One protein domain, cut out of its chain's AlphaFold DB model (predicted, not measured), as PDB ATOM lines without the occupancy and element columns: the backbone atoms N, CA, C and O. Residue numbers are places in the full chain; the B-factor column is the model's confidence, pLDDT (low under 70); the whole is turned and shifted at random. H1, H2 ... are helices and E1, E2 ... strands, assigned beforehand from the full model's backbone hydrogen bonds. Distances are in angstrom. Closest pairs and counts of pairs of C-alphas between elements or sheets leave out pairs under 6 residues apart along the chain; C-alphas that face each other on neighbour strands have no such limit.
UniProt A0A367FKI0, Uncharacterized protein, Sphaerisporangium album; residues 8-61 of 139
ATOM      1  N   SER A   8      11.841  19.802  37.729       95.06
ATOM      2  CA  SER A   8      10.904  20.808  37.238       95.06
ATOM      3  C   SER A   8      10.496  20.529  35.793       95.06
ATOM      4  O   SER A   8      11.276  20.038  34.972       95.06
ATOM      5  N   VAL A   9       9.245  20.855  35.483       96.00
ATOM      6  CA  VAL A   9       8.705  20.831  34.124       96.00
ATOM      7  C   VAL A   9       8.298  22.252  33.771       96.00
ATOM      8  O   VAL A   9       7.514  22.878  34.485       96.00
ATOM      9  N   HIS A  10       8.844  22.752  32.670       95.25
ATOM     10  CA  HIS A  10       8.595  24.096  32.168       95.25
ATOM     11  C   HIS A  10       7.861  24.031  30.830       95.25
ATOM     12  O   HIS A  10       7.944  23.027  30.120       95.25
ATOM     13  N   ARG A  11       7.131  25.095  30.499       93.00
ATOM     14  CA  ARG A  11       6.577  25.307  29.163       93.00
ATOM     15  C   ARG A  11       7.684  25.762  28.219       93.00
ATOM     16  O   ARG A  11       8.464  26.639  28.581       93.00
ATOM     17  N   ASP A  12       7.708  25.207  27.013       91.12
ATOM     18  CA  ASP A  12       8.781  25.466  26.047       91.12
ATOM     19  C   ASP A  12       8.770  26.915  25.515       91.12
ATOM     20  O   ASP A  12       9.831  27.486  25.279       91.12
ATOM     21  N   ASP A  13       7.588  27.527  25.384       90.75
ATOM     22  CA  ASP A  13       7.423  28.855  24.771       90.75
ATOM     23  C   ASP A  13       7.944  30.014  25.641       90.75
ATOM     24  O   ASP A  13       8.586  30.936  25.138       90.75
ATOM     25  N   ASP A  14       7.639  30.000  26.942       90.81
ATOM     26  CA  ASP A  14       7.874  31.122  27.867       90.81
ATOM     27  C   ASP A  14       8.695  30.733  29.112       90.81
ATOM     28  O   ASP A  14       8.983  31.580  29.959       90.81
ATOM     29  N   GLY A  15       9.083  29.460  29.242       91.38
ATOM     30  CA  GLY A  15       9.815  28.947  30.399       91.38
ATOM     31  C   GLY A  15       8.991  28.887  31.689       91.38
ATOM     32  O   GLY A  15       9.559  28.628  32.757       91.38
ATOM     33  N   ALA A  16       7.673  29.109  31.634       90.00
ATOM     34  CA  ALA A  16       6.820  29.091  32.816       90.00
ATOM     35  C   ALA A  16       6.880  27.724  33.511       90.00
ATOM     36  O   ALA A  16       6.771  26.681  32.866       90.00
ATOM     37  N   LEU A  17       7.035  27.724  34.838       93.88
ATOM     38  CA  LEU A  17       6.990  26.504  35.640       93.88
ATOM     39  C   LEU A  17       5.566  25.928  35.622       93.88
ATOM     40  O   LEU A  17       4.620  26.595  36.035       93.88
ATOM     41  N   LEU A  18       5.425  24.682  35.173       95.00
ATOM     42  CA  LEU A  18       4.140  23.980  35.078       95.00
ATOM     43  C   LEU A  18       3.916  22.999  36.234       95.00
ATOM     44  O   LEU A  18       2.776  22.668  36.555       95.00
ATOM     45  N   GLY A  19       4.994  22.553  36.878       95.75
ATOM     46  CA  GLY A  19       4.956  21.621  37.997       95.75
ATOM     47  C   GLY A  19       6.253  20.834  38.114       95.75
ATOM     48  O   GLY A  19       7.309  21.282  37.655       95.75
ATOM     49  N   TYR A  20       6.160  19.650  38.711       96.06
ATOM     50  CA  TYR A  20       7.303  18.776  38.951       96.06
ATOM     51  C   TYR A  20       6.980  17.324  38.617       96.06
ATOM     52  O   TYR A  20       5.825  16.910  38.636       96.06
ATOM     53  N   VAL A  21       8.013  16.523  38.375       96.81
ATOM     54  CA  VAL A  21       7.928  15.061  38.428       96.81
ATOM     55  C   VAL A  21       8.861  14.544  39.516       96.81
ATOM     56  O   VAL A  21       9.964  15.064  39.697       96.81
ATOM     57  N   ARG A  22       8.409  13.539  40.268       94.62
ATOM     58  CA  ARG A  22       9.169  12.939  41.369       94.62
ATOM     59  C   ARG A  22       9.321  11.432  41.148       94.62
ATOM     60  O   ARG A  22       8.294  10.769  40.999       94.62
ATOM     61  N   PRO A  23      10.535  10.863  41.190       95.38
ATOM     62  CA  PRO A  23      10.707   9.420  41.146       95.38
ATOM     63  C   PRO A  23      10.145   8.810  42.437       95.38
ATOM     64  O   PRO A  23      10.426   9.282  43.540       95.38
ATOM     65  N   VAL A  24       9.313   7.778  42.303       94.56
ATOM     66  CA  VAL A  24       8.686   7.079  43.444       94.56
ATOM     67  C   VAL A  24       9.058   5.600  43.511       94.56
ATOM     68  O   VAL A  24       9.038   5.019  44.593       94.56
ATOM     69  N   ALA A  25       9.431   5.002  42.380       92.25
ATOM     70  CA  ALA A  25      10.019   3.671  42.276       92.25
ATOM     71  C   ALA A  25      10.805   3.569  40.958       92.25
ATOM     72  O   ALA A  25      10.788   4.499  40.152       92.25
ATOM     73  N   ASP A  26      11.482   2.444  40.730       92.75
ATOM     74  CA  ASP A  26      12.206   2.217  39.479       92.75
ATOM     75  C   ASP A  26      11.263   2.325  38.267       92.75
ATOM     76  O   ASP A  26      10.204   1.694  38.228       92.75
ATOM     77  N   GLY A  27      11.611   3.202  37.324       92.12
ATOM     78  CA  GLY A  27      10.793   3.530  36.152       92.12
ATOM     79  C   GLY A  27       9.472   4.270  36.422       92.12
ATOM     80  O   GLY A  27       8.777   4.595  35.458       92.12
ATOM     81  N   LEU A  28       9.116   4.567  37.680       96.44
ATOM     82  CA  LEU A  28       7.851   5.210  38.047       96.44
ATOM     83  C   LEU A  28       8.048   6.610  38.629       96.44
ATOM     84  O   LEU A  28       8.734   6.816  39.633       96.44
ATOM     85  N   TRP A  29       7.339   7.556  38.027       97.44
ATOM     86  CA  TRP A  29       7.380   8.980  38.305       97.44
ATOM     87  C   TRP A  29       5.981   9.500  38.617       97.44
ATOM     88  O   TRP A  29       5.025   9.251  37.883       97.44
ATOM     89  N   GLU A  30       5.860  10.231  39.719       97.00
ATOM     90  CA  GLU A  30       4.635  10.914  40.118       97.00
ATOM     91  C   GLU A  30       4.625  12.341  39.545       97.00
ATOM     92  O   GLU A  30       5.523  13.124  39.873       97.00
ATOM     93  N   PRO A  31       3.632  12.703  38.713       97.50
ATOM     94  CA  PRO A  31       3.426  14.081  38.290       97.50
ATOM     95  C   PRO A  31       2.827  14.910  39.432       97.50
ATOM     96  O   PRO A  31       1.875  14.487  40.092       97.50
ATOM     97  N   GLN A  32       3.361  16.109  39.650       96.06
ATOM     98  CA  GLN A  32       3.006  16.986  40.764       96.06
ATOM     99  C   GLN A  32       2.732  18.422  40.307       96.06
ATOM    100  O   GLN A  32       3.339  18.922  39.358       96.06
ATOM    101  N   THR A  33       1.840  19.111  41.022       95.31
ATOM    102  CA  THR A  33       1.602  20.552  40.870       95.31
ATOM    103  C   THR A  33       2.850  21.350  41.250       95.31
ATOM    104  O   THR A  33       3.757  20.842  41.910       95.31
ATOM    105  N   VAL A  34       2.862  22.649  40.937       94.75
ATOM    106  CA  VAL A  34       3.921  23.601  41.339       94.75
ATOM    107  C   VAL A  34       4.143  23.715  42.856       94.75
ATOM    108  O   VAL A  34       5.120  24.315  43.289       94.75
ATOM    109  N   PHE A  35       3.262  23.140  43.675       93.25
ATOM    110  CA  PHE A  35       3.404  23.101  45.131       93.25
ATOM    111  C   PHE A  35       3.560  21.681  45.699       93.25
ATOM    112  O   PHE A  35       3.572  21.506  46.917       93.25
ATOM    113  N   GLY A  36       3.701  20.669  44.832       91.94
ATOM    114  CA  GLY A  36       4.023  19.291  45.213       91.94
ATOM    115  C   GLY A  36       2.826  18.363  45.447       91.94
ATOM    116  O   GLY A  36       3.023  17.242  45.910       91.94
ATOM    117  N   SER A  37       1.592  18.786  45.147       91.75
ATOM    118  CA  SER A  37       0.428  17.887  45.221       91.75
ATOM    119  C   SER A  37       0.415  16.937  44.026       91.75
ATOM    120  O   SER A  37       0.625  17.410  42.909       91.75
ATOM    121  N   PRO A  38       0.098  15.642  44.202       93.31
ATOM    122  CA  PRO A  38      -0.066  14.723  43.082       93.31
ATOM    123  C   PRO A  38      -1.127  15.227  42.097       93.31
ATOM    124  O   PRO A  38      -2.239  15.574  42.502       93.31
ATOM    125  N   LEU A  39      -0.772  15.272  40.812       93.50
ATOM    126  CA  LEU A  39      -1.689  15.562  39.704       93.50
ATOM    127  C   LEU A  39      -2.412  14.294  39.250       93.50
ATOM    128  O   LEU A  39      -3.605  14.316  38.961       93.50
ATOM    129  N   ALA A  40      -1.680  13.183  39.198       94.44
ATOM    130  CA  ALA A  40      -2.178  11.892  38.760       94.44
ATOM    131  C   ALA A  40      -1.343  10.748  39.355       94.44
ATOM    132  O   ALA A  40      -0.322  10.976  40.003       94.44
ATOM    133  N   ALA A  41      -1.774   9.507  39.123       95.06
ATOM    134  CA  ALA A  41      -1.029   8.323  39.544       95.06
ATOM    135  C   ALA A  41       0.350   8.230  38.867       95.06
ATOM    136  O   ALA A  41       0.525   8.682  37.726       95.06
ATOM    137  N   ALA A  42       1.292   7.596  39.572       96.69
ATOM    138  CA  ALA A  42       2.641   7.348  39.086       96.69
ATOM    139  C   ALA A  42       2.644   6.536  37.782       96.69
ATOM    140  O   ALA A  42       1.832   5.628  37.599       96.69
ATOM    141  N   ARG A  43       3.551   6.898  36.879       97.50
ATOM    142  CA  ARG A  43       3.625   6.427  35.488       97.50
ATOM    143  C   ARG A  43       5.057   6.544  34.968       97.50
ATOM    144  O   ARG A  43       5.944   6.870  35.751       97.50
ATOM    145  N   SER A  44       5.313   6.281  33.689       97.56
ATOM    146  CA  SER A  44       6.661   6.499  33.142       97.56
ATOM    147  C   SER A  44       7.084   7.973  33.240       97.56
ATOM    148  O   SER A  44       6.244   8.867  33.366       97.56
ATOM    149  N   GLU A  45       8.390   8.248  33.183       96.81
ATOM    150  CA  GLU A  45       8.905   9.622  33.267       96.81
ATOM    151  C   GLU A  45       8.305  10.534  32.189       96.81
ATOM    152  O   GLU A  45       7.856  11.642  32.479       96.81
ATOM    153  N   GLU A  46       8.275  10.053  30.944       97.19
ATOM    154  CA  GLU A  46       7.762  10.797  29.797       97.19
ATOM    155  C   GLU A  46       6.272  11.111  29.962       97.19
ATOM    156  O   GLU A  46       5.870  12.271  29.869       97.19
ATOM    157  N   GLU A  47       5.463  10.111  30.325       97.75
ATOM    158  CA  GLU A  47       4.031  10.310  30.562       97.75
ATOM    159  C   GLU A  47       3.766  11.234  31.759       97.75
ATOM    160  O   GLU A  47       2.784  11.977  31.756       97.75
ATOM    161  N   ALA A  48       4.611  11.200  32.795       97.44
ATOM    162  CA  ALA A  48       4.502  12.100  33.941       97.44
ATOM    163  C   ALA A  48       4.802  13.546  33.530       97.44
ATOM    164  O   ALA A  48       4.046  14.452  33.882       97.44
ATOM    165  N   ARG A  49       5.862  13.774  32.744       97.50
ATOM    166  CA  ARG A  49       6.190  15.108  32.215       97.50
ATOM    167  C   ARG A  49       5.070  15.635  31.322       97.50
ATOM    168  O   ARG A  49       4.689  16.795  31.449       97.50
ATOM    169  N   ASP A  50       4.508  14.786  30.470       96.81
ATOM    170  CA  ASP A  50       3.376  15.131  29.610       96.81
ATOM    171  C   ASP A  50       2.110  15.479  30.392       96.81
ATOM    172  O   ASP A  50       1.421  16.440  30.049       96.81
ATOM    173  N   GLU A  51       1.820  14.742  31.464       97.31
ATOM    174  CA  GLU A  51       0.715  15.050  32.371       97.31
ATOM    175  C   GLU A  51       0.881  16.448  32.982       97.31
ATOM    176  O   GLU A  51      -0.051  17.253  32.956       97.31
ATOM    177  N   VAL A  52       2.085  16.779  33.465       97.06
ATOM    178  CA  VAL A  52       2.376  18.115  34.009       97.06
ATOM    179  C   VAL A  52       2.253  19.196  32.935       97.06
ATOM    180  O   VAL A  52       1.676  20.251  33.201       97.06
ATOM    181  N   ARG A  53       2.738  18.948  31.713       96.25
ATOM    182  CA  ARG A  53       2.637  19.917  30.609       96.25
ATOM    183  C   ARG A  53       1.193  20.222  30.230       96.25
ATOM    184  O   ARG A  53       0.865  21.383  29.999       96.25
ATOM    185  N   ARG A  54       0.350  19.190  30.156       94.25
ATOM    186  CA  ARG A  54      -1.055  19.322  29.748       94.25
ATOM    187  C   ARG A  54      -1.905  19.937  30.852       94.25
ATOM    188  O   ARG A  54      -2.661  20.859  30.582       94.25
ATOM    189  N   ASN A  55      -1.747  19.457  32.084       94.00
ATOM    190  CA  ASN A  55      -2.723  19.700  33.145       94.00
ATOM    191  C   ASN A  55      -2.185  20.545  34.307       94.00
ATOM    192  O   ASN A  55      -2.976  20.997  35.128       94.00
ATOM    193  N   GLY A  56      -0.875  20.796  34.402       92.31
ATOM    194  CA  GLY A  56      -0.241  21.348  35.607       92.31
ATOM    195  C   GLY A  56      -0.853  22.655  36.119       92.31
ATOM    196  O   GLY A  56      -1.267  22.727  37.277       92.31
ATOM    197  N   LEU A  57      -0.962  23.674  35.258       91.12
ATOM    198  CA  LEU A  57      -1.562  24.961  35.638       91.12
ATOM    199  C   LEU A  57      -3.092  24.929  35.638       91.12
ATOM    200  O   LEU A  57      -3.711  25.540  36.505       91.12
ATOM    201  N   GLU A  58      -3.708  24.213  34.696       92.12
ATOM    202  CA  GLU A  58      -5.169  24.103  34.620       92.12
ATOM    203  C   GLU A  58      -5.741  23.426  35.874       92.12
ATOM    204  O   GLU A  58      -6.773  23.841  36.400       92.12
ATOM    205  N   PHE A  59      -5.014  22.466  36.448       93.00
ATOM    206  CA  PHE A  59      -5.393  21.782  37.682       93.00
ATOM    207  C   PHE A  59      -5.515  22.723  38.891       93.00
ATOM    208  O   PHE A  59      -6.267  22.447  39.835       93.00
ATOM    209  N   LEU A  60      -4.808  23.858  38.876       93.25
ATOM    210  CA  LEU A  60      -4.878  24.863  39.938       93.25
ATOM    211  C   LEU A  60      -6.213  25.616  39.935       93.25
ATOM    212  O   LEU A  60      -6.628  26.109  40.982       93.25
ATOM    213  N   ILE A  61      -6.908  25.658  38.795       93.38
ATOM    214  CA  ILE A  61      -8.140  26.425  38.594       93.38
ATOM    215  C   ILE A  61      -9.325  25.763  39.304       93.38
ATOM    216  O   ILE A  61      -9.437  24.539  39.386       93.38
TER     217      ILE A  61
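This is residues 8 to 61 of the 139 residues of an uncharacterized protein of Sphaerisporangium album (UniProt A0A367FKI0). A small, three-stranded antiparallel sheet has one helix, H1, packed over one face, slanting across its long inner strand E2. The two hairpins of the sheet use different parts of E2, with the short strand E1 beside its first part and E3 beside its later part, and residues 33 to 44 then fold back past the E3 edge to reach H1. The printed part has 54 residues, with three named strands and one named helix in the order E1, E2, E3, H1; the sheet's order is E1, E2, E3, and the class is mixed, helices and strands. It is compact, with a radius of gyration of the C-alphas of 10.1 A, and the C-alphas span 31 by 21 by 14 A.

The inner strand of the sheet is E2, residues 17 to 25. Its neighbour E3, residues 28 to 32, is antiparallel to it at 149 degrees between directions; N 22 and O 30 are 2.9 A apart and N 30 and O 22 are 2.8 A apart, both within hydrogen-bond range. E1, residues 8 to 10, is also antiparallel to E2, at 143 degrees, with N 9 and O 19 within hydrogen-bond range at 2.9 A. E1 and E2 form a hairpin, as do E2 and E3, and together the three make a meander, each strand the antiparallel neighbour of the one before. The pairing is staggered: E2 pairs with E1 over residues 17 to 20 and with E3 over residues 20 to 25. The edge strands E1 and E3 are apart. H1, residues 45 to 55, is on the sheet at a height over the sheet of 7.2 A, giving two layers, a helix on one face of a sheet. It lies over E2 and runs slantwise to the strands, but only just, at 33 degrees to E2 on the local plane. The closest C-alphas of H1 and E3 are those of Ala 48 and Pro 31, 4.9 A apart; of H1 and E2, those of Val 52 and Gly 19, 5.9 A; of H1 and E1, those of Arg 49 and Val 9, 6.5 A. In H1 every O i to N i+4 pair is within hydrogen-bond range.

E2, residues 17 to 25, is the longest strand, 24.0 A from C-alpha 17 at (6.990, 26.504, 35.640) to C-alpha 25 at (10.019, 3.671, 42.276). E3, residues 28 to 32, measures 13.0 A, and E1, residues 8 to 10, measures 6.5 A from C-alpha 8 at (10.904, 20.808, 37.238). H1, residues 45 to 55, measures 15.4 A and ends with C-alpha 55 at (-2.723, 19.700, 33.145).

The two C-alphas farthest apart are those of Asp 26 and Ile 61, 31.6 A. The printed part has no cut. The link from E3 to H1 is long, with 12 residues. The mean pLDDT of the printed part is 94.6, and no printed residue is under 70.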